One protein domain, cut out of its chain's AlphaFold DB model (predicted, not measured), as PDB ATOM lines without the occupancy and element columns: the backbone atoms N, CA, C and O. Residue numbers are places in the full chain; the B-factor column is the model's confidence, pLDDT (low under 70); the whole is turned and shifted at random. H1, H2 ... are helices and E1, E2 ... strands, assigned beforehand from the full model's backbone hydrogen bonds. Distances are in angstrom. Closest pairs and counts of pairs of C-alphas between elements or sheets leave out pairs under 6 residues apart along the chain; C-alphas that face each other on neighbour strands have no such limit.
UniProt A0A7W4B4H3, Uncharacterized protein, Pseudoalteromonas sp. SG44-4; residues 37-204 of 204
ATOM      1  N   LYS A  37     282.496 270.985 247.162       87.75
ATOM      2  CA  LYS A  37     282.613 270.119 248.341       87.75
ATOM      3  C   LYS A  37     281.942 270.810 249.526       87.75
ATOM      4  O   LYS A  37     282.145 272.000 249.748       87.75
ATOM      5  N   LYS A  38     281.126 270.081 250.283       91.81
ATOM      6  CA  LYS A  38     280.521 270.612 251.507       91.81
ATOM      7  C   LYS A  38     281.436 270.329 252.693       91.81
ATOM      8  O   LYS A  38     282.038 269.258 252.768       91.81
ATOM      9  N   LYS A  39     281.538 271.294 253.594       93.00
ATOM     10  CA  LYS A  39     282.141 271.162 254.918       93.00
ATOM     11  C   LYS A  39     281.038 271.220 255.960       93.00
ATOM     12  O   LYS A  39     279.998 271.838 255.726       93.00
ATOM     13  N   GLU A  40     281.277 270.564 257.085       96.06
ATOM     14  CA  GLU A  40     280.458 270.788 258.263       96.06
ATOM     15  C   GLU A  40     280.697 272.212 258.776       96.06
ATOM     16  O   GLU A  40     281.829 272.690 258.810       96.06
ATOM     17  N   VAL A  41     279.608 272.890 259.109       97.06
ATOM     18  CA  VAL A  41     279.580 274.198 259.749       97.06
ATOM     19  C   VAL A  41     278.853 274.018 261.070       97.06
ATOM     20  O   VAL A  41     277.696 273.591 261.108       97.06
ATOM     21  N   PHE A  42     279.546 274.330 262.151       98.06
ATOM     22  CA  PHE A  42     279.011 274.341 263.495       98.06
ATOM     23  C   PHE A  42     278.128 275.571 263.693       98.06
ATOM     24  O   PHE A  42     278.603 276.694 263.553       98.06
ATOM     25  N   LEU A  43     276.848 275.368 264.011       97.94
ATOM     26  CA  LEU A  43     275.909 276.470 264.235       97.94
ATOM     27  C   LEU A  43     275.689 276.761 265.721       97.94
ATOM     28  O   LEU A  43     275.547 277.911 266.130       97.94
ATOM     29  N   SER A  44     275.611 275.724 266.546       98.19
ATOM     30  CA  SER A  44     275.331 275.885 267.970       98.19
ATOM     31  C   SER A  44     275.802 274.662 268.747       98.19
ATOM     32  O   SER A  44     275.635 273.541 268.248       98.19
ATOM     33  N   PRO A  45     276.368 274.849 269.952       98.31
ATOM     34  CA  PRO A  45     276.615 273.750 270.872       98.31
ATOM     35  C   PRO A  45     275.294 273.164 271.373       98.31
ATOM     36  O   PRO A  45     274.197 273.588 270.999       98.31
ATOM     37  N   GLU A  46     275.412 272.161 272.231       98.38
ATOM     38  CA  GLU A  46     274.321 271.848 273.139       98.38
ATOM     39  C   GLU A  46     273.984 273.083 273.986       98.38
ATOM     40  O   GLU A  46     274.880 273.811 274.423       98.38
ATOM     41  N   VAL A  47     272.694 273.319 274.195       98.81
ATOM     42  CA  VAL A  47     272.200 274.410 275.030       98.81
ATOM     43  C   VAL A  47     271.377 273.816 276.154       98.81
ATOM     44  O   VAL A  47     270.424 273.083 275.892       98.81
ATOM     45  N   ASN A  48     271.704 274.183 277.387       98.62
ATOM     46  CA  ASN A  48     270.899 273.864 278.555       98.62
ATOM     47  C   ASN A  48     270.571 275.160 279.280       98.62
ATOM     48  O   ASN A  48     271.449 275.997 279.497       98.62
ATOM     49  N   GLY A  49     269.316 275.327 279.673       98.38
ATOM     50  CA  GLY A  49     268.907 276.518 280.396       98.38
ATOM     51  C   GLY A  49     267.773 276.278 281.368       98.38
ATOM     52  O   GLY A  49     267.106 275.247 281.331       98.38
ATOM     53  N   VAL A  50     267.589 277.253 282.247       98.62
ATOM     54  CA  VAL A  50     266.504 277.358 283.217       98.62
ATOM     55  C   VAL A  50     265.884 278.738 283.049       98.62
ATOM     56  O   VAL A  50     266.613 279.730 283.001       98.62
ATOM     57  N   VAL A  51     264.558 278.800 282.976       98.50
ATOM     58  CA  VAL A  51     263.804 280.054 282.969       98.50
ATOM     59  C   VAL A  51     263.002 280.181 284.257       98.50
ATOM     60  O   VAL A  51     262.187 279.314 284.584       98.50
ATOM     61  N   THR A  52     263.228 281.277 284.972       98.50
ATOM     62  CA  THR A  52     262.474 281.669 286.161       98.50
ATOM     63  C   THR A  52     261.794 283.018 285.967       98.50
ATOM     64  O   THR A  52     262.216 283.834 285.149       98.50
ATOM     65  N   GLU A  53     260.732 283.245 286.728       97.81
ATOM     66  CA  GLU A  53     260.098 284.544 286.906       97.81
ATOM     67  C   GLU A  53     259.932 284.795 288.406       97.81
ATOM     68  O   GLU A  53     259.302 284.007 289.116       97.81
ATOM     69  N   ASN A  54     260.534 285.871 288.910       97.44
ATOM     70  CA  ASN A  54     260.617 286.174 290.341       97.44
ATOM     71  C   ASN A  54     261.177 284.995 291.166       97.44
ATOM     72  O   ASN A  54     260.721 284.721 292.278       97.44
ATOM     73  N   GLY A  55     262.145 284.264 290.602       97.31
ATOM     74  CA  GLY A  55     262.758 283.082 291.213       97.31
ATOM     75  C   GLY A  55     261.924 281.795 291.151       97.31
ATOM     76  O   GLY A  55     262.424 280.741 291.545       97.31
ATOM     77  N   ALA A  56     260.688 281.836 290.644       98.38
ATOM     78  CA  ALA A  56     259.865 280.647 290.438       98.38
ATOM     79  C   ALA A  56     260.081 280.073 289.024       98.38
ATOM     80  O   ALA A  56     260.110 280.843 288.066       98.38
ATOM     81  N   PRO A  57     260.213 278.746 288.844       98.38
ATOM     82  CA  PRO A  57     260.354 278.158 287.516       98.38
ATOM     83  C   PRO A  57     259.131 278.396 286.624       98.38
ATOM     84  O   PRO A  57     257.995 278.195 287.057       98.38
ATOM     85  N   VAL A  58     259.359 278.761 285.360       97.69
ATOM     86  CA  VAL A  58     258.282 278.948 284.377       97.69
ATOM     87  C   VAL A  58     258.099 277.665 283.577       97.69
ATOM     88  O   VAL A  58     258.987 277.263 282.829       97.69
ATOM     89  N   VAL A  59     256.949 277.010 283.736       98.00
ATOM     90  CA  VAL A  59     256.649 275.686 283.160       98.00
ATOM     91  C   VAL A  59     255.929 275.811 281.816       98.00
ATOM     92  O   VAL A  59     255.090 276.695 281.650       98.00
ATOM     93  N   ASN A  60     256.190 274.880 280.889       97.25
ATOM     94  CA  ASN A  60     255.532 274.796 279.578       97.25
ATOM     95  C   ASN A  60     255.665 276.086 278.746       97.25
ATOM     96  O   ASN A  60     254.749 276.483 278.024       97.25
ATOM     97  N   LEU A  61     256.811 276.750 278.878       96.56
ATOM     98  CA  LEU A  61     257.179 277.920 278.102       96.56
ATOM     99  C   LEU A  61     257.896 277.475 276.830       96.56
ATOM    100  O   LEU A  61     258.902 276.769 276.918       96.56
ATOM    101  N   GLU A  62     257.401 277.901 275.669       97.50
ATOM    102  CA  GLU A  62     258.069 277.637 274.396       97.50
ATOM    103  C   GLU A  62     259.290 278.549 274.239       97.50
ATOM    104  O   GLU A  62     259.193 279.779 274.241       97.50
ATOM    105  N   ILE A  63     260.451 277.920 274.101       98.31
ATOM    106  CA  ILE A  63     261.724 278.558 273.795       98.31
ATOM    107  C   ILE A  63     262.036 278.292 272.331       98.31
ATOM    108  O   ILE A  63     261.966 277.152 271.868       98.31
ATOM    109  N   ILE A  64     262.429 279.333 271.610       98.56
ATOM    110  CA  ILE A  64     262.783 279.266 270.197       98.56
ATOM    111  C   ILE A  64     264.279 279.515 270.070       98.56
ATOM    112  O   ILE A  64     264.798 280.502 270.591       98.56
ATOM    113  N   ARG A  65     264.978 278.647 269.338       98.69
ATOM    114  CA  ARG A  65     266.359 278.868 268.905       98.69
ATOM    115  C   ARG A  65     266.379 279.088 267.397       98.69
ATOM    116  O   ARG A  65     265.872 278.272 266.631       98.69
ATOM    117  N   SER A  66     266.975 280.194 266.972       98.06
ATOM    118  CA  SER A  66     267.151 280.605 265.583       98.06
ATOM    119  C   SER A  66     268.641 280.749 265.288       98.06
ATOM    120  O   SER A  66     269.355 281.507 265.945       98.06
ATOM    121  N   LEU A  67     269.128 279.980 264.318       98.38
ATOM    122  CA  LEU A  67     270.534 279.934 263.933       98.38
ATOM    123  C   LEU A  67     270.658 280.295 262.459       98.38
ATOM    124  O   LEU A  67     269.979 279.706 261.616       98.38
ATOM    125  N   ILE A  68     271.534 281.243 262.147       97.12
ATOM    126  CA  ILE A  68     271.725 281.732 260.782       97.12
ATOM    127  C   ILE A  68     273.212 281.681 260.465       97.12
ATOM    128  O   ILE A  68     274.025 282.341 261.114       97.12
ATOM    129  N   TYR A  69     273.576 280.886 259.465       96.19
ATOM    130  CA  TYR A  69     274.890 280.985 258.844       96.19
ATOM    131  C   TYR A  69     274.858 282.070 257.758       96.19
ATOM    132  O   TYR A  69     273.804 282.575 257.387       96.19
ATOM    133  N   ILE A  70     276.005 282.441 257.200       92.19
ATOM    134  CA  ILE A  70     276.086 283.448 256.124       92.19
ATOM    135  C   ILE A  70     275.382 283.060 254.814       92.19
ATOM    136  O   ILE A  70     275.426 283.824 253.855       92.19
ATOM    137  N   ASP A  71     274.772 281.875 254.736       85.50
ATOM    138  CA  ASP A  71     273.830 281.532 253.668       85.50
ATOM    139  C   ASP A  71     272.441 282.159 253.862       85.50
ATOM    140  O   ASP A  71     271.568 281.933 253.028       85.50
ATOM    141  N   GLU A  72     272.244 282.911 254.952       84.25
ATOM    142  CA  GLU A  72     270.990 283.561 255.352       84.25
ATOM    143  C   GLU A  72     269.834 282.573 255.556       84.25
ATOM    144  O   GLU A  72     268.673 282.958 255.722       84.25
ATOM    145  N   LYS A  73     270.138 281.271 255.602       93.19
ATOM    146  CA  LYS A  73     269.143 280.250 255.870       93.19
ATOM    147  C   LYS A  73     268.869 280.214 257.364       93.19
ATOM    148  O   LYS A  73     269.739 279.897 258.172       93.19
ATOM    149  N   VAL A  74     267.619 280.482 257.720       96.38
ATOM    150  CA  VAL A  74     267.158 280.394 259.103       96.38
ATOM    151  C   VAL A  74     266.947 278.930 259.483       96.38
ATOM    152  O   VAL A  74     266.101 278.231 258.919       96.38
ATOM    153  N   HIS A  75     267.716 278.462 260.460       96.81
ATOM    154  CA  HIS A  75     267.542 277.170 261.107       96.81
ATOM    155  C   HIS A  75     266.862 277.386 262.458       96.81
ATOM    156  O   HIS A  75     267.522 277.755 263.427       96.81
ATOM    157  N   ARG A  76     265.544 277.161 262.509       97.06
ATOM    158  CA  ARG A  76     264.735 277.325 263.721       97.06
ATOM    159  C   ARG A  76     264.356 275.968 264.320       97.06
ATOM    160  O   ARG A  76     263.936 275.074 263.585       97.06
ATOM    161  N   ASP A  77     264.499 275.821 265.631       98.00
ATOM    162  CA  ASP A  77     263.921 274.735 266.428       98.00
ATOM    163  C   ASP A  77     263.343 275.271 267.748       98.00
ATOM    164  O   ASP A  77     263.623 276.406 268.141       98.00
ATOM    165  N   THR A  78     262.469 274.489 268.389       98.31
ATOM    166  CA  THR A  78     261.791 274.870 269.636       98.31
ATOM    167  C   THR A  78     261.950 273.801 270.715       98.31
ATOM    168  O   THR A  78     262.171 272.625 270.417       98.31
ATOM    169  N   ALA A  79     261.862 274.222 271.974       98.25
ATOM    170  CA  ALA A  79     261.848 273.361 273.151       98.25
ATOM    171  C   ALA A  79     260.914 273.963 274.205       98.25
ATOM    172  O   ALA A  79     260.878 275.178 274.363       98.25
ATOM    173  N   ASN A  80     260.190 273.125 274.945       98.31
ATOM    174  CA  ASN A  80     259.338 273.583 276.042       98.31
ATOM    175  C   ASN A  80     260.037 273.383 277.382       98.31
ATOM    176  O   ASN A  80     260.711 272.368 277.579       98.31
ATOM    177  N   THR A  81     259.853 274.322 278.307       98.50
ATOM    178  CA  THR A  81     260.375 274.175 279.665       98.50
ATOM    179  C   THR A  81     259.637 273.094 280.459       98.50
ATOM    180  O   THR A  81     258.414 272.943 280.364       98.50
ATOM    181  N   ASP A  82     260.380 272.340 281.268       98.56
ATOM    182  CA  ASP A  82     259.838 271.314 282.163       98.56
ATOM    183  C   ASP A  82     259.274 271.899 283.480       98.56
ATOM    184  O   ASP A  82     259.176 273.112 283.665       98.56
ATOM    185  N   GLN A  83     258.907 271.025 284.426       98.50
ATOM    186  CA  GLN A  83     258.382 271.408 285.750       98.50
ATOM    187  C   GLN A  83     259.373 272.219 286.605       98.50
ATOM    188  O   GLN A  83     258.973 272.874 287.562       98.50
ATOM    189  N   ASN A  84     260.661 272.174 286.268       98.31
ATOM    190  CA  ASN A  84     261.728 272.932 286.912       98.31
ATOM    191  C   ASN A  84     262.169 274.130 286.056       98.31
ATOM    192  O   ASN A  84     263.232 274.695 286.313       98.31
ATOM    193  N   GLY A  85     261.393 274.505 285.033       98.38
ATOM    194  CA  GLY A  85     261.717 275.602 284.124       98.38
ATOM    195  C   GLY A  85     262.876 275.293 283.173       98.38
ATOM    196  O   GLY A  85     263.411 276.214 282.556       98.38
ATOM    197  N   ARG A  86     263.307 274.030 283.058       98.69
ATOM    198  CA  ARG A  86     264.479 273.635 282.264       98.69
ATOM    199  C   ARG A  86     264.118 273.419 280.805       98.69
ATOM    200  O   ARG A  86     263.128 272.754 280.523       98.69
ATOM    201  N   PHE A  87     264.963 273.884 279.892       98.69
ATOM    202  CA  PHE A  87     264.892 273.568 278.464       98.69
ATOM    203  C   PHE A  87     266.241 273.055 277.955       98.69
ATOM    204  O   PHE A  87     267.293 273.316 278.544       98.69
ATOM    205  N   HIS A  88     266.198 272.337 276.836       98.69
ATOM    206  CA  HIS A  88     267.373 271.748 276.212       98.69
ATOM    207  C   HIS A  88     267.279 271.841 274.691       98.69
ATOM    208  O   HIS A  88     266.241 271.521 274.109       98.69
ATOM    209  N   PHE A  89     268.392 272.196 274.053       98.81
ATOM    210  CA  PHE A  89     268.574 272.030 272.619       98.81
ATOM    211  C   PHE A  89     269.825 271.200 272.325       98.81
ATOM    212  O   PHE A  89     270.898 271.502 272.854       98.81
ATOM    213  N   PRO A  90     269.752 270.229 271.400       98.44
ATOM    214  CA  PRO A  90     270.930 269.489 270.983       98.44
ATOM    215  C   PRO A  90     271.866 270.370 270.143       98.44
ATOM    216  O   PRO A  90     271.439 271.343 269.502       98.44
ATOM    217  N   LYS A  91     273.140 269.969 270.082       98.44
ATOM    218  CA  LYS A  91     274.137 270.522 269.152       98.44
ATOM    219  C   LYS A  91     273.596 270.558 267.720       98.44
ATOM    220  O   LYS A  91     272.950 269.612 267.263       98.44
ATOM    221  N   LYS A  92     273.894 271.638 266.992       98.25
ATOM    222  CA  LYS A  92     273.458 271.837 265.605       98.25
ATOM    223  C   LYS A  92     274.638 272.091 264.674       98.25
ATOM    224  O   LYS A  92     275.412 273.025 264.879       98.25
ATOM    225  N   THR A  93     274.716 271.303 263.606       97.88
ATOM    226  CA  THR A  93     275.639 271.505 262.483       97.88
ATOM    227  C   THR A  93     274.886 271.446 261.153       97.88
ATOM    228  O   THR A  93     273.762 270.933 261.077       97.88
ATOM    229  N   VAL A  94     275.480 272.005 260.098       96.19
ATOM    230  CA  VAL A  94     274.967 271.934 258.720       96.19
ATOM    231  C   VAL A  94     276.094 271.669 257.734       96.19
ATOM    232  O   VAL A  94     277.256 271.942 258.010       96.19
ATOM    233  N   LEU A  95     275.755 271.162 256.550       95.38
ATOM    234  CA  LEU A  95     276.712 270.996 255.458       95.38
ATOM    235  C   LEU A  95     276.612 272.166 254.479       95.38
ATOM    236  O   LEU A  95     275.583 272.332 253.820       95.38
ATOM    237  N   SER A  96     277.700 272.916 254.315       94.38
ATOM    238  CA  SER A  96     277.771 274.058 253.398       94.38
ATOM    239  C   SER A  96     279.033 274.023 252.543       94.38
ATOM    240  O   SER A  96     280.104 273.634 253.003       94.38
ATOM    241  N   SER A  97     278.925 274.433 251.280       92.69
ATOM    242  CA  SER A  97     280.080 274.636 250.394       92.69
ATOM    243  C   SER A  97     280.654 276.051 250.482       92.69
ATOM    244  O   SER A  97     281.764 276.297 250.014       92.69
ATOM    245  N   ILE A  98     279.936 276.982 251.120       93.06
ATOM    246  CA  ILE A  98     280.366 278.375 251.282       93.06
ATOM    247  C   ILE A  98     281.752 278.514 251.927       93.06
ATOM    248  O   ILE A  98     282.515 279.333 251.419       93.06
ATOM    249  N   PRO A  99     282.141 277.724 252.951       92.88
ATOM    250  CA  PRO A  99     283.473 277.846 253.542       92.88
ATOM    251  C   PRO A  99     284.634 277.564 252.574       92.88
ATOM    252  O   PRO A  99     285.783 277.807 252.924       92.88
ATOM    253  N   ASN A 100     284.369 277.004 251.386       89.38
ATOM    254  CA  ASN A 100     285.386 276.783 250.353       89.38
ATOM    255  C   ASN A 100     285.510 277.955 249.369       89.38
ATOM    256  O   ASN A 100     286.377 277.923 248.501       89.38
ATOM    257  N   LYS A 101     284.666 278.990 249.474       88.44
ATOM    258  CA  LYS A 101     284.786 280.203 248.657       88.44
ATOM    259  C   LYS A 101     286.030 280.998 249.076       88.44
ATOM    260  O   LYS A 101     286.351 281.080 250.253       88.44
ATOM    261  N   LEU A 102     286.703 281.610 248.102       81.56
ATOM    262  CA  LEU A 102     287.957 282.355 248.303       81.56
ATOM    263  C   LEU A 102     287.803 283.628 249.149       81.56
ATOM    264  O   LEU A 102     288.735 284.010 249.846       81.56
ATOM    265  N   ILE A 103     286.651 284.296 249.064       86.50
ATOM    266  CA  ILE A 103     286.393 285.574 249.737       86.50
ATOM    267  C   ILE A 103     285.128 285.404 250.562       86.50
ATOM    268  O   ILE A 103     284.014 285.544 250.054       86.50
ATOM    269  N   VAL A 104     285.307 285.029 251.823       89.56
ATOM    270  CA  VAL A 104     284.198 284.853 252.749       89.56
ATOM    271  C   VAL A 104     284.653 285.075 254.185       89.56
ATOM    272  O   VAL A 104     285.647 284.507 254.630       89.56
ATOM    273  N   GLU A 105     283.901 285.891 254.915       92.94
ATOM    274  CA  GLU A 105     284.028 286.005 256.364       92.94
ATOM    275  C   GLU A 105     282.926 285.158 257.002       92.94
ATOM    276  O   GLU A 105     281.762 285.551 257.064       92.94
ATOM    277  N   ASN A 106     283.283 283.940 257.408       95.62
ATOM    278  CA  ASN A 106     282.323 283.017 257.999       95.62
ATOM    279  C   ASN A 106     281.871 283.536 259.369       95.62
ATOM    280  O   ASN A 106     282.697 283.881 260.216       95.62
ATOM    281  N   ARG A 107     280.558 283.555 259.587       95.94
ATOM    282  CA  ARG A 107     279.930 283.911 260.859       95.94
ATOM    283  C   ARG A 107     278.642 283.126 261.056       95.94
ATOM    284  O   ARG A 107     277.990 282.743 260.085       95.94
ATOM    285  N   VAL A 108     278.278 282.932 262.310       97.44
ATOM    286  CA  VAL A 108     277.042 282.283 262.728       97.44
ATOM    287  C   VAL A 108     276.336 283.200 263.713       97.44
ATOM    288  O   VAL A 108     276.877 283.496 264.777       97.44
ATOM    289  N   SER A 109     275.134 283.638 263.368       97.62
ATOM    290  CA  SER A 109     274.243 284.343 264.285       97.62
ATOM    291  C   SER A 109     273.432 283.328 265.084       97.62
ATOM    292  O   SER A 109     272.893 282.369 264.526       97.62
ATOM    293  N   GLN A 110     273.383 283.533 266.396       98.31
ATOM    294  CA  GLN A 110     272.700 282.677 267.354       98.31
ATOM    295  C   GLN A 110     271.710 283.515 268.146       98.31
ATOM    296  O   GLN A 110     272.115 284.449 268.838       98.31
ATOM    297  N   GLU A 111     270.439 283.148 268.077       98.25
ATOM    298  CA  GLU A 111     269.366 283.781 268.833       98.25
ATOM    299  C   GLU A 111     268.571 282.703 269.567       98.25
ATOM    300  O   GLU A 111     268.156 281.710 268.971       98.25
ATOM    301  N   ILE A 112     268.370 282.884 270.866       98.75
ATOM    302  CA  ILE A 112     267.476 282.070 271.687       98.75
ATOM    303  C   ILE A 112     266.548 283.038 272.397       98.75
ATOM    304  O   ILE A 112     267.014 283.963 273.066       98.75
ATOM    305  N   PHE A 113     265.247 282.855 272.243       98.25
ATOM    306  CA  PHE A 113     264.264 283.801 272.744       98.25
ATOM    307  C   PHE A 113     262.945 283.121 273.086       98.25
ATOM    308  O   PHE A 113     262.647 282.013 272.639       98.25
ATOM    309  N   ILE A 114     262.164 283.825 273.891       97.12
ATOM    310  CA  ILE A 114     260.750 283.548 274.118       97.12
ATOM    311  C   ILE A 114     259.967 284.487 273.206       97.12
ATOM    312  O   ILE A 114     260.252 285.687 273.162       97.12
ATOM    313  N   GLU A 115     258.979 283.952 272.497       91.69
ATOM    314  CA  GLU A 115     258.039 284.723 271.683       91.69
ATOM    315  C   GLU A 115     256.625 284.468 272.205       91.69
ATOM    316  O   GLU A 115     256.147 283.337 272.231       91.69
ATOM    317  N   ASN A 116     255.952 285.525 272.649       80.56
ATOM    318  CA  ASN A 116     254.515 285.520 272.915       80.56
ATOM    319  C   ASN A 116     253.893 286.714 272.177       80.56
ATOM    320  O   ASN A 116     254.604 287.659 271.848       80.56
ATOM    321  N   ASN A 117     252.578 286.694 271.940       69.75
ATOM    322  CA  ASN A 117     251.804 287.577 271.049       69.75
ATOM    323  C   ASN A 117     252.085 289.098 271.141       69.75
ATOM    324  O   ASN A 117     251.670 289.840 270.255       69.75
ATOM    325  N   SER A 118     252.762 289.576 272.186       75.00
ATOM    326  CA  SER A 118     253.155 290.977 272.370       75.00
ATOM    327  C   SER A 118     254.611 291.193 272.803       75.00
ATOM    328  O   SER A 118     255.030 292.344 272.911       75.00
ATOM    329  N   THR A 119     255.374 290.133 273.088       83.50
ATOM    330  CA  THR A 119     256.674 290.250 273.759       83.50
ATOM    331  C   THR A 119     257.684 289.269 273.182       83.50
ATOM    332  O   THR A 119     257.453 288.060 273.164       83.50
ATOM    333  N   LEU A 120     258.832 289.805 272.771       91.81
ATOM    334  CA  LEU A 120     260.023 289.042 272.420       91.81
ATOM    335  C   LEU A 120     261.054 289.242 273.529       91.81
ATOM    336  O   LEU A 120     261.493 290.368 273.769       91.81
ATOM    337  N   ILE A 121     261.426 288.159 274.211       95.19
ATOM    338  CA  ILE A 121     262.390 288.193 275.318       95.19
ATOM    339  C   ILE A 121     263.657 287.449 274.885       95.19
ATOM    340  O   ILE A 121     263.640 286.218 274.799       95.19
ATOM    341  N   PRO A 122     264.760 288.162 274.600       95.88
ATOM    342  CA  PRO A 122     266.002 287.536 274.170       95.88
ATOM    343  C   PRO A 122     266.735 286.898 275.355       95.88
ATOM    344  O   PRO A 122     267.252 287.578 276.243       95.88
ATOM    345  N   LEU A 123     266.814 285.568 275.349       98.38
ATOM    346  CA  LEU A 123     267.608 284.802 276.311       98.38
ATOM    347  C   LEU A 123     269.088 284.820 275.935       98.38
ATOM    348  O   LEU A 123     269.948 284.919 276.803       98.38
ATOM    349  N   TRP A 124     269.404 284.752 274.646       98.62
ATOM    350  CA  TRP A 124     270.770 284.806 274.139       98.62
ATOM    351  C   TRP A 124     270.780 285.388 272.732       98.62
ATOM    352  O   TRP A 124     270.041 284.919 271.870       98.62
ATOM    353  N   ILE A 125     271.651 286.362 272.486       98.38
ATOM    354  CA  ILE A 125     271.962 286.861 271.147       98.38
ATOM    355  C   ILE A 125     273.473 286.984 271.026       98.38
ATOM    356  O   ILE A 125     274.101 287.717 271.791       98.38
ATOM    357  N   ALA A 126     274.066 286.318 270.042       98.25
ATOM    358  CA  ALA A 126     275.479 286.490 269.736       98.25
ATOM    359  C   ALA A 126     275.796 286.192 268.269       98.25
ATOM    360  O   ALA A 126     275.023 285.555 267.557       98.25
ATOM    361  N   THR A 127     276.959 286.652 267.811       97.12
ATOM    362  CA  THR A 127     277.502 286.285 266.498       97.12
ATOM    363  C   THR A 127     278.885 285.683 266.680       97.12
ATOM    364  O   THR A 127     279.831 286.375 267.053       97.12
ATOM    365  N   GLN A 128     279.003 284.392 266.397       94.81
ATOM    366  CA  GLN A 128     280.253 283.655 266.458       94.81
ATOM    367  C   GLN A 128     280.987 283.762 265.116       94.81
ATOM    368  O   GLN A 128     280.398 283.541 264.059       94.81
ATOM    369  N   SER A 129     282.282 284.069 265.135       93.81
ATOM    370  CA  SER A 129     283.119 284.030 263.930       93.81
ATOM    371  C   SER A 129     283.570 282.605 263.603       93.81
ATOM    372  O   SER A 129     283.876 281.819 264.498       93.81
ATOM    373  N   GLY A 130     283.697 282.301 262.313       94.56
ATOM    374  CA  GLY A 130     284.180 281.016 261.817       94.56
ATOM    375  C   GLY A 130     283.075 279.985 261.581       94.56
ATOM    376  O   GLY A 130     281.894 280.316 261.508       94.56
ATOM    377  N   ILE A 131     283.500 278.732 261.404       95.69
ATOM    378  CA  ILE A 131     282.631 277.570 261.141       95.69
ATOM    379  C   ILE A 131     282.798 276.459 262.180       95.69
ATOM    380  O   ILE A 131     282.114 275.445 262.097       95.69
ATOM    381  N   ASP A 132     283.738 276.631 263.104       96.81
ATOM    382  CA  ASP A 132     284.096 275.644 264.112       96.81
ATOM    383  C   ASP A 132     283.443 275.994 265.449       96.81
ATOM    384  O   ASP A 132     283.018 277.126 265.686       96.81
ATOM    385  N   GLU A 133     283.387 275.021 266.346       96.75
ATOM    386  CA  GLU A 133     282.957 275.247 267.721       96.75
ATOM    387  C   GLU A 133     283.919 276.193 268.460       96.75
ATOM    388  O   GLU A 133     285.143 276.034 268.395       96.75
ATOM    389  N   VAL A 134     283.366 277.171 269.184       96.62
ATOM    390  CA  VAL A 134     284.128 278.066 270.063       96.62
ATOM    391  C   VAL A 134     283.834 277.687 271.521       96.62
ATOM    392  O   VAL A 134     282.721 277.934 271.990       96.62
ATOM    393  N   PRO A 135     284.800 277.094 272.253       96.12
ATOM    394  CA  PRO A 135     284.574 276.550 273.595       96.12
ATOM    395  C   PRO A 135     283.987 277.547 274.596       96.12
ATOM    396  O   PRO A 135     283.214 277.162 275.470       96.12
ATOM    397  N   GLU A 136     284.331 278.825 274.472       96.94
ATOM    398  CA  GLU A 136     283.838 279.884 275.349       96.94
ATOM    399  C   GLU A 136     282.330 280.111 275.174       96.94
ATOM    400  O   GLU A 136     281.621 280.256 276.167       96.94
ATOM    401  N   TYR A 137     281.814 280.032 273.941       97.56
ATOM    402  CA  TYR A 137     280.370 280.046 273.678       97.56
ATOM    403  C   TYR A 137     279.711 278.777 274.219       97.56
ATOM    404  O   TYR A 137     278.681 278.865 274.887       97.56
ATOM    405  N   SER A 138     280.323 277.606 273.998       97.31
ATOM    406  CA  SER A 138     279.824 276.335 274.535       97.31
ATOM    407  C   SER A 138     279.709 276.367 276.059       97.31
ATOM    408  O   SER A 138     278.669 275.995 276.592       97.31
ATOM    409  N   LYS A 139     280.707 276.904 276.776       97.06
ATOM    410  CA  LYS A 139     280.657 277.045 278.242       97.06
ATOM    411  C   LYS A 139     279.466 277.900 278.691       97.06
ATOM    412  O   LYS A 139     278.822 277.554 279.677       97.06
ATOM    413  N   LYS A 140     279.167 278.999 277.989       97.88
ATOM    414  CA  LYS A 140     278.034 279.879 278.323       97.88
ATOM    415  C   LYS A 140     276.685 279.234 278.019       97.88
ATOM    416  O   LYS A 140     275.785 279.298 278.851       97.88
ATOM    417  N   LEU A 141     276.558 278.596 276.858       98.31
ATOM    418  CA  LEU A 141     275.313 277.990 276.383       98.31
ATOM    419  C   LEU A 141     274.960 276.677 277.099       98.31
ATOM    420  O   LEU A 141     273.784 276.335 277.182       98.31
ATOM    421  N   LEU A 142     275.938 275.981 277.684       97.06
ATOM    422  CA  LEU A 142     275.700 274.823 278.554       97.06
ATOM    423  C   LEU A 142     274.984 275.173 279.868       97.06
ATOM    424  O   LEU A 142     274.558 274.259 280.570       97.06
ATOM    425  N   LEU A 143     274.879 276.455 280.228       94.25
ATOM    426  CA  LEU A 143     274.153 276.885 281.419       94.25
ATOM    427  C   LEU A 143     273.596 278.305 281.245       94.25
ATOM    428  O   LEU A 143     274.209 279.289 281.658       94.25
ATOM    429  N   LEU A 144     272.412 278.404 280.645       98.25
ATOM    430  CA  LEU A 144     271.623 279.633 280.587       98.25
ATOM    431  C   LEU A 144     270.720 279.739 281.822       98.25
ATOM    432  O   LEU A 144     269.655 279.134 281.866       98.25
ATOM    433  N   ASN A 145     271.129 280.520 282.823       98.00
ATOM    434  CA  ASN A 145     270.298 280.811 283.997       98.00
ATOM    435  C   ASN A 145     269.555 282.131 283.782       98.00
ATOM    436  O   ASN A 145     270.140 283.206 283.949       98.00
ATOM    437  N   CYS A 146     268.298 282.052 283.357       98.38
ATOM    438  CA  CYS A 146     267.523 283.193 282.889       98.38
ATOM    439  C   CYS A 146     266.402 283.528 283.867       98.38
ATOM    440  O   CYS A 146     265.561 282.687 284.158       98.38
ATOM    441  N   GLU A 147     266.361 284.776 284.317       97.75
ATOM    442  CA  GLU A 147     265.264 285.323 285.112       97.75
ATOM    443  C   GLU A 147     264.561 286.375 284.254       97.75
ATOM    444  O   GLU A 147     265.202 287.330 283.818       97.75
ATOM    445  N   ILE A 148     263.272 286.185 283.968       96.38
ATOM    446  CA  ILE A 148     262.485 287.033 283.056       96.38
ATOM    447  C   ILE A 148     262.522 288.501 283.485       96.38
ATOM    448  O   ILE A 148     262.556 289.393 282.638       96.38
ATOM    449  N   THR A 149     262.562 288.757 284.791       95.06
ATOM    450  CA  THR A 149     262.602 290.117 285.337       95.06
ATOM    451  C   THR A 149     263.982 290.777 285.267       95.06
ATOM    452  O   THR A 149     264.104 291.974 285.545       95.06
ATOM    453  N   ASN A 150     265.032 290.047 284.868       96.00
ATOM    454  CA  ASN A 150     266.357 290.632 284.722       96.00
ATOM    455  C   ASN A 150     266.400 291.655 283.581       96.00
ATOM    456  O   ASN A 150     265.813 291.449 282.518       96.00
ATOM    457  N   PRO A 151     267.208 292.717 283.735       94.69
ATOM    458  CA  PRO A 151     267.460 293.634 282.637       94.69
ATOM    459  C   PRO A 151     268.130 292.932 281.447       94.69
ATOM    460  O   PRO A 151     268.993 292.070 281.624       94.69
ATOM    461  N   HIS A 152     267.816 293.354 280.225       96.19
ATOM    462  CA  HIS A 152     268.545 292.901 279.044       96.19
ATOM    463  C   HIS A 152     269.877 293.650 278.934       96.19
ATOM    464  O   HIS A 152     269.902 294.879 278.886       96.19
ATOM    465  N   VAL A 153     270.998 292.928 278.913       97.69
ATOM    466  CA  VAL A 153     272.336 293.543 278.901       97.69
ATOM    467  C   VAL A 153     273.192 292.993 277.778       97.69
ATOM    468  O   VAL A 153     273.059 291.830 277.402       97.69
ATOM    469  N   VAL A 154     274.105 293.825 277.287       97.94
ATOM    470  CA  VAL A 154     275.246 293.404 276.477       97.94
ATOM    471  C   VAL A 154     276.430 293.204 277.410       97.94
ATOM    472  O   VAL A 154     276.740 294.071 278.237       97.94
ATOM    473  N   PHE A 155     277.089 292.063 277.278       97.94
ATOM    474  CA  PHE A 155     278.205 291.687 278.126       97.94
ATOM    475  C   PHE A 155     279.354 291.109 277.318       97.94
ATOM    476  O   PHE A 155     279.171 290.545 276.235       97.94
ATOM    477  N   GLU A 156     280.542 291.254 277.885       97.44
ATOM    478  CA  GLU A 156     281.754 290.624 277.399       97.44
ATOM    479  C   GLU A 156     282.070 289.353 278.181       97.44
ATOM    480  O   GLU A 156     281.758 289.226 279.370       97.44
ATOM    481  N   PHE A 157     282.729 288.423 277.500       97.12
ATOM    482  CA  PHE A 157     283.343 287.249 278.101       97.12
ATOM    483  C   PHE A 157     284.669 286.944 277.404       97.12
ATOM    484  O   PHE A 157     284.889 287.292 276.235       97.12
ATOM    485  N   ARG A 158     285.599 286.355 278.148       96.38
ATOM    486  CA  ARG A 158     287.000 286.246 277.761       96.38
ATOM    487  C   ARG A 158     287.158 285.383 276.520       96.38
ATOM    488  O   ARG A 158     286.634 284.280 276.430       96.38
ATOM    489  N   ASN A 159     287.983 285.859 275.599       95.38
ATOM    490  CA  ASN A 159     288.490 285.059 274.494       95.38
ATOM    491  C   ASN A 159     289.853 284.479 274.884       95.38
ATOM    492  O   ASN A 159     290.822 285.216 275.089       95.38
ATOM    493  N   GLN A 160     289.943 283.158 275.008       91.62
ATOM    494  CA  GLN A 160     291.178 282.498 275.435       91.62
ATOM    495  C   GLN A 160     292.238 282.501 274.331       91.62
ATOM    496  O   GLN A 160     293.431 282.494 274.628       91.62
ATOM    497  N   LYS A 161     291.818 282.552 273.061       91.19
ATOM    498  CA  LYS A 161     292.722 282.600 271.900       91.19
ATOM    499  C   LYS A 161     293.276 284.001 271.644       91.19
ATOM    500  O   LYS A 161     294.376 284.128 271.115       91.19
ATOM    501  N   ASN A 162     292.528 285.047 271.992       91.25
ATOM    502  CA  ASN A 162     292.948 286.436 271.823       91.25
ATOM    503  C   ASN A 162     292.568 287.282 273.041       91.25
ATOM    504  O   ASN A 162     291.461 287.808 273.132       91.25
ATOM    505  N   ILE A 163     293.540 287.485 273.931       90.31
ATOM    506  CA  ILE A 163     293.371 288.231 275.187       90.31
ATOM    507  C   ILE A 163     293.027 289.717 274.992       90.31
ATOM    508  O   ILE A 163     292.630 290.373 275.946       90.31
ATOM    509  N   HIS A 164     293.199 290.257 273.782       92.19
ATOM    510  CA  HIS A 164     292.914 291.656 273.457       92.19
ATOM    511  C   HIS A 164     291.522 291.859 272.853       92.19
ATOM    512  O   HIS A 164     291.143 292.994 272.572       92.19
ATOM    513  N   ARG A 165     290.769 290.780 272.602       92.75
ATOM    514  CA  ARG A 165     289.450 290.857 271.973       92.75
ATOM    515  C   ARG A 165     288.488 289.858 272.592       92.75
ATOM    516  O   ARG A 165     288.378 288.727 272.115       92.75
ATOM    517  N   ASN A 166     287.764 290.316 273.606       96.19
ATOM    518  CA  ASN A 166     286.673 289.566 274.213       96.19
ATOM    519  C   ASN A 166     285.562 289.255 273.204       96.19
ATOM    520  O   ASN A 166     285.393 289.932 272.183       96.19
ATOM    521  N   TYR A 167     284.810 288.206 273.506       97.56
ATOM    522  CA  TYR A 167     283.548 287.924 272.842       97.56
ATOM    523  C   TYR A 167     282.430 288.753 273.465       97.56
ATOM    524  O   TYR A 167     282.544 289.200 274.604       97.56
ATOM    525  N   VAL A 168     281.357 288.953 272.703       97.75
ATOM    526  CA  VAL A 168     280.218 289.786 273.091       97.75
ATOM    527  C   VAL A 168     278.933 289.008 272.854       97.75
ATOM    528  O   VAL A 168     278.766 288.388 271.801       97.75
ATOM    529  N   ALA A 169     278.018 289.080 273.812       98.25
ATOM    530  CA  ALA A 169     276.662 288.566 273.684       98.25
ATOM    531  C   ALA A 169     275.663 289.496 274.387       98.25
ATOM    532  O   ALA A 169     276.046 290.373 275.162       98.25
ATOM    533  N   GLN A 170     274.379 289.309 274.096       97.94
ATOM    534  CA  GLN A 170     273.271 289.990 274.763       97.94
ATOM    535  C   GLN A 170     272.365 288.960 275.432       97.94
ATOM    536  O   GLN A 170     272.146 287.882 274.873       97.94
ATOM    537  N   SER A 171     271.894 289.243 276.646       98.00
ATOM    538  CA  SER A 171     271.133 288.261 277.423       98.00
ATOM    539  C   SER A 171     270.420 288.862 278.642       98.00
ATOM    540  O   SER A 171     270.918 289.794 279.281       98.00
ATOM    541  N   ILE A 172     269.275 288.285 279.017       97.69
ATOM    542  CA  ILE A 172     268.688 288.432 280.366       97.69
ATOM    543  C   ILE A 172     269.248 287.408 281.373       97.69
ATOM    544  O   ILE A 172     269.070 287.536 282.585       97.69
ATOM    545  N   CYS A 173     269.950 286.390 280.884       98.31
ATOM    546  CA  CYS A 173     270.554 285.332 281.679       98.31
ATOM    547  C   CYS A 173     271.870 285.799 282.311       98.31
ATOM    548  O   CYS A 173     272.454 286.813 281.904       98.31
ATOM    549  N   ARG A 174     272.310 285.096 283.357       97.06
ATOM    550  CA  ARG A 174     273.474 285.471 284.171       97.06
ATOM    551  C   ARG A 174     274.402 284.289 284.409       97.06
ATOM    552  O   ARG A 174     273.969 283.142 284.478       97.06
ATOM    553  N   TRP A 175     275.681 284.608 284.579       96.75
ATOM    554  CA  TRP A 175     276.737 283.659 284.909       96.75
ATOM    555  C   TRP A 175     277.548 284.217 286.075       96.75
ATOM    556  O   TRP A 175     277.783 285.420 286.138       96.75
ATOM    557  N   GLU A 176     277.983 283.338 286.974       93.31
ATOM    558  CA  GLU A 176     278.804 283.713 288.134       93.31
ATOM    559  C   GLU A 176     280.219 284.137 287.723       93.31
ATOM    560  O   GLU A 176     280.826 285.010 288.335       93.31
ATOM    561  N   GLU A 177     280.734 283.534 286.652       93.38
ATOM    562  CA  GLU A 177     282.077 283.778 286.141       93.38
ATOM    563  C   GLU A 177     282.045 284.338 284.724       93.38
ATOM    564  O   GLU A 177     281.189 283.973 283.909       93.38
ATOM    565  N   ASP A 178     283.076 285.118 284.390       94.81
ATOM    566  CA  ASP A 178     283.381 285.534 283.018       94.81
ATOM    567  C   ASP A 178     282.201 286.262 282.350       94.81
ATOM    568  O   ASP A 178     281.833 285.986 281.211       94.81
ATOM    569  N   PHE A 179     281.525 287.112 283.117       96.06
ATOM    570  CA  PHE A 179     280.352 287.874 282.710       96.06
ATOM    571  C   PHE A 179     280.583 289.337 283.069       96.06
ATOM    572  O   PHE A 179     280.522 289.716 284.237       96.06
ATOM    573  N   LEU A 180     280.897 290.145 282.058       96.38
ATOM    574  CA  LEU A 180     281.272 291.546 282.215       96.38
ATOM    575  C   LEU A 180     280.247 292.432 281.486       96.38
ATOM    576  O   LEU A 180     280.463 292.798 280.326       96.38
ATOM    577  N   PRO A 181     279.088 292.727 282.103       97.00
ATOM    578  CA  PRO A 181     278.048 293.538 281.480       97.00
ATOM    579  C   PRO A 181     278.492 295.001 281.393       97.00
ATOM    580  O   PRO A 181     278.849 295.606 282.397       97.00
ATOM    581  N   TYR A 182     278.460 295.581 280.195       96.19
ATOM    582  CA  TYR A 182     278.939 296.953 279.957       96.19
ATOM    583  C   TYR A 182     277.881 297.864 279.321       96.19
ATOM    584  O   TYR A 182     278.053 299.085 279.273       96.19
ATOM    585  N   LYS A 183     276.777 297.290 278.832       96.81
ATOM    586  CA  LYS A 183     275.631 298.041 278.318       96.81
ATOM    587  C   LYS A 183     274.323 297.435 278.813       96.81
ATOM    588  O   LYS A 183     274.133 296.227 278.727       96.81
ATOM    589  N   LEU A 184     273.410 298.280 279.263       96.12
ATOM    590  CA  LEU A 184     272.030 297.940 279.581       96.12
ATOM    591  C   LEU A 184     271.115 298.436 278.455       96.12
ATOM    592  O   LEU A 184     271.231 299.580 278.017       96.12
ATOM    593  N   LEU A 185     270.199 297.578 278.016       92.44
ATOM    594  CA  LEU A 185     269.174 297.873 277.020       92.44
ATOM    595  C   LEU A 185     267.819 297.902 277.729       92.44
ATOM    596  O   LEU A 185     267.335 296.866 278.191       92.44
ATOM    597  N   LYS A 186     267.215 299.084 277.852       88.94
ATOM    598  CA  LYS A 186     265.958 299.259 278.589       88.94
ATOM    599  C   LYS A 186     265.088 300.319 277.928       88.94
ATOM    600  O   LYS A 186     265.565 301.410 277.649       88.94
ATOM    601  N   ASP A 187     263.819 299.992 277.683       85.94
ATOM    602  CA  ASP A 187     262.805 300.918 277.151       85.94
ATOM    603  C   ASP A 187     263.238 301.643 275.859       85.94
ATOM    604  O   ASP A 187     262.981 302.829 275.665       85.94
ATOM    605  N   GLY A 188     263.946 300.932 274.973       84.00
ATOM    606  CA  GLY A 188     264.477 301.488 273.720       84.00
ATOM    607  C   GLY A 188     265.687 302.415 273.888       84.00
ATOM    608  O   GLY A 188     266.146 302.992 272.906       84.00
ATOM    609  N   LYS A 189     266.214 302.546 275.108       90.25
ATOM    610  CA  LYS A 189     267.407 303.325 275.440       90.25
ATOM    611  C   LYS A 189     268.590 302.427 275.770       90.25
ATOM    612  O   LYS A 189     268.435 301.287 276.220       90.25
ATOM    613  N   GLU A 190     269.781 302.982 275.575       93.69
ATOM    614  CA  GLU A 190     271.039 302.358 275.958       93.69
ATOM    615  C   GLU A 190     271.656 303.097 277.144       93.69
ATOM    616  O   GLU A 190     271.766 304.323 277.151       93.69
ATOM    617  N   TYR A 191     272.118 302.335 278.127       94.44
ATOM    618  CA  TYR A 191     272.867 302.857 279.262       94.44
ATOM    619  C   TYR A 191     274.226 302.173 279.301       94.44
ATOM    620  O   TYR A 191     274.325 300.954 279.143       94.44
ATOM    621  N   GLN A 192     275.285 302.945 279.508       95.31
ATOM    622  CA  GLN A 192     276.594 302.401 279.834       95.31
ATOM    623  C   GLN A 192     276.587 301.940 281.292       95.31
ATOM    624  O   GLN A 192     276.192 302.695 282.177       95.31
ATOM    625  N   ILE A 193     277.030 300.707 281.518       94.19
ATOM    626  CA  ILE A 193     277.220 300.142 282.853       94.19
ATOM    627  C   ILE A 193     278.647 300.478 283.281       94.19
ATOM    628  O   ILE A 193     279.610 300.091 282.611       94.19
ATOM    629  N   ASN A 194     278.789 301.216 284.375       89.31
ATOM    630  CA  ASN A 194     280.089 301.580 284.918       89.31
ATOM    631  C   ASN A 194     280.560 300.482 285.877       89.31
ATOM    632  O   ASN A 194     279.771 299.906 286.620       89.31
ATOM    633  N   ASN A 195     281.857 300.166 285.852       88.69
ATOM    634  CA  ASN A 195     282.475 299.186 286.760       88.69
ATOM    635  C   ASN A 195     281.794 297.799 286.787       88.69
ATOM    636  O   ASN A 195     281.963 297.057 287.750       88.69
ATOM    637  N   TYR A 196     281.049 297.447 285.733       87.06
ATOM    638  CA  TYR A 196     280.235 296.228 285.647       87.06
ATOM    639  C   TYR A 196     279.123 296.117 286.715       87.06
ATOM    640  O   TYR A 196     278.591 295.028 286.934       87.06
ATOM    641  N   ASP A 197     278.744 297.229 287.353       87.19
ATOM    642  CA  ASP A 197     277.658 297.307 288.332       87.19
ATOM    643  C   ASP A 197     276.359 297.760 287.654       87.19
ATOM    644  O   ASP A 197     276.230 298.897 287.210       87.19
ATOM    645  N   LEU A 198     275.363 296.869 287.604       85.88
ATOM    646  CA  LEU A 198     274.061 297.123 286.972       85.88
ATOM    647  C   LEU A 198     273.272 298.289 287.590       85.88
ATOM    648  O   LEU A 198     272.276 298.717 287.003       85.88
ATOM    649  N   THR A 199     273.681 298.776 288.759       88.06
ATOM    650  CA  THR A 199     273.075 299.926 289.439       88.06
ATOM    651  C   THR A 199     273.793 301.249 289.151       88.06
ATOM    652  O   THR A 199     273.196 302.308 289.341       88.06
ATOM    653  N   ASP A 200     275.024 301.204 288.632       91.50
ATOM    654  CA  ASP A 200     275.839 302.368 288.272       91.50
ATOM    655  C   ASP A 200     275.770 302.610 286.754       91.50
ATOM    656  O   ASP A 200     276.484 301.999 285.952       91.50
ATOM    657  N   LEU A 201     274.843 303.484 286.352       91.50
ATOM    658  CA  LEU A 201     274.447 303.676 284.959       91.50
ATOM    659  C   LEU A 201     274.676 305.112 284.481       91.50
ATOM    660  O   LEU A 201     274.270 306.073 285.135       91.50
ATOM    661  N   THR A 202     275.212 305.241 283.268       88.88
ATOM    662  CA  THR A 202     275.278 306.504 282.519       88.88
ATOM    663  C   THR A 202     274.422 306.376 281.258       88.88
ATOM    664  O   THR A 202     274.693 305.517 280.421       88.88
ATOM    665  N   GLU A 203     273.383 307.202 281.103       88.31
ATOM    666  CA  GLU A 203     272.592 307.251 279.858       88.31
ATOM    667  C   GLU A 203     273.482 307.705 278.689       88.31
ATOM    668  O   GLU A 203     274.292 308.622 278.854       88.31
ATOM    669  N   ARG A 204     273.375 307.024 277.540       78.69
ATOM    670  CA  ARG A 204     274.145 307.332 276.326       78.69
ATOM    671  C   ARG A 204     273.361 308.143 275.309       78.69
ATOM    672  O   ARG A 204     272.142 307.908 275.175       78.69
TER     673      ARG A 204
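This is residues 37 to 204 of the 204 residues of an uncharacterized protein of Pseudoalteromonas sp. SG44-4 (UniProt A0A7W4B4H3). Picture a partial sandwich: one long, twisted sheet of nine strands, whose part with E4, E3, E7 and E8 is covered by two small sheets, E5-E2-E9 and E1-E6, set end to end, E1 running on into E2 and E5 into E6. The other part of the long sheet, with E12, E13 and E14, reaches beyond this cover, and the short helix H1 sits over E11. The printed part has 168 residues, with one named helix and fourteen named strands in the order E1 to E8, H1, E9 to E14; the class is mostly strand. The large sheet, E4-E3-E7-E8-E11-E10-E12-E13-E14, is antiparallel, as is E1-E6, while E5-E2-E9 is mixed. The whole is compact, with a radius of gyration of the C-alphas of 16.6 A and spans of 50 by 39 by 28 A.

Start at C-alpha 119, (256.674, 290.250, 273.759), where E8, residues 119 to 129, begins; it covers 28.9 A and bends by 55 degrees at residue 123. The same sheet holds E7, residues 107 to 116, 28.2 A long, E3, 62 to 69, 23.2 A, E4, 74 to 80, E11, 167 to 171, E10, 152 to 157, E12, 180 to 186, E13, 189 to 193, and E14, 201 to 203, which ends at (272.592, 307.251, 279.858). Find E1, residues 39 to 44, from (282.141, 271.162, 254.918), then E2, 47 to 53, E5, 86 to 89, E6, 92 to 96, H1, 135 to 141, and E9, 144 to 147.

In the large sheet, look at the hairpin E7 and E8, with N 112 and O 124 2.8 A apart. E3 pairs with E7 through N 66 and O 111, 2.8 A, and E8 with E11 through N 125 and O 170, 2.9 A. E12, E13 and E14 form a meander, each strand the antiparallel neighbour of the one before; N 184 and O 191 are 2.8 A apart. E2 and E9 are parallel, with N 50 and O 144 at 2.8 A; in E1 and E6, N 41 and O 94 are 2.8 A apart. The three sheets make a stack of sheets, three sheets face to face in turn: the parts of the large sheet and of E5-E2-E9 that face each other are 10.0 A apart centre to centre, and the parts of the large sheet and of E1-E6 that face each other are 11.1 A apart centre to centre. H1 is on the large sheet at a height of 9.5 A, over E11 and along it at 4 degrees on the local plane; every O i to N i+4 pair in it is within hydrogen-bond range.

The C-alphas farthest apart, of Lys 37 and Asp 200, are 51.8 A apart. The printed part has no cut and no long link. Mean pLDDT of the printed part is 94.8; Asn 117 is under 70.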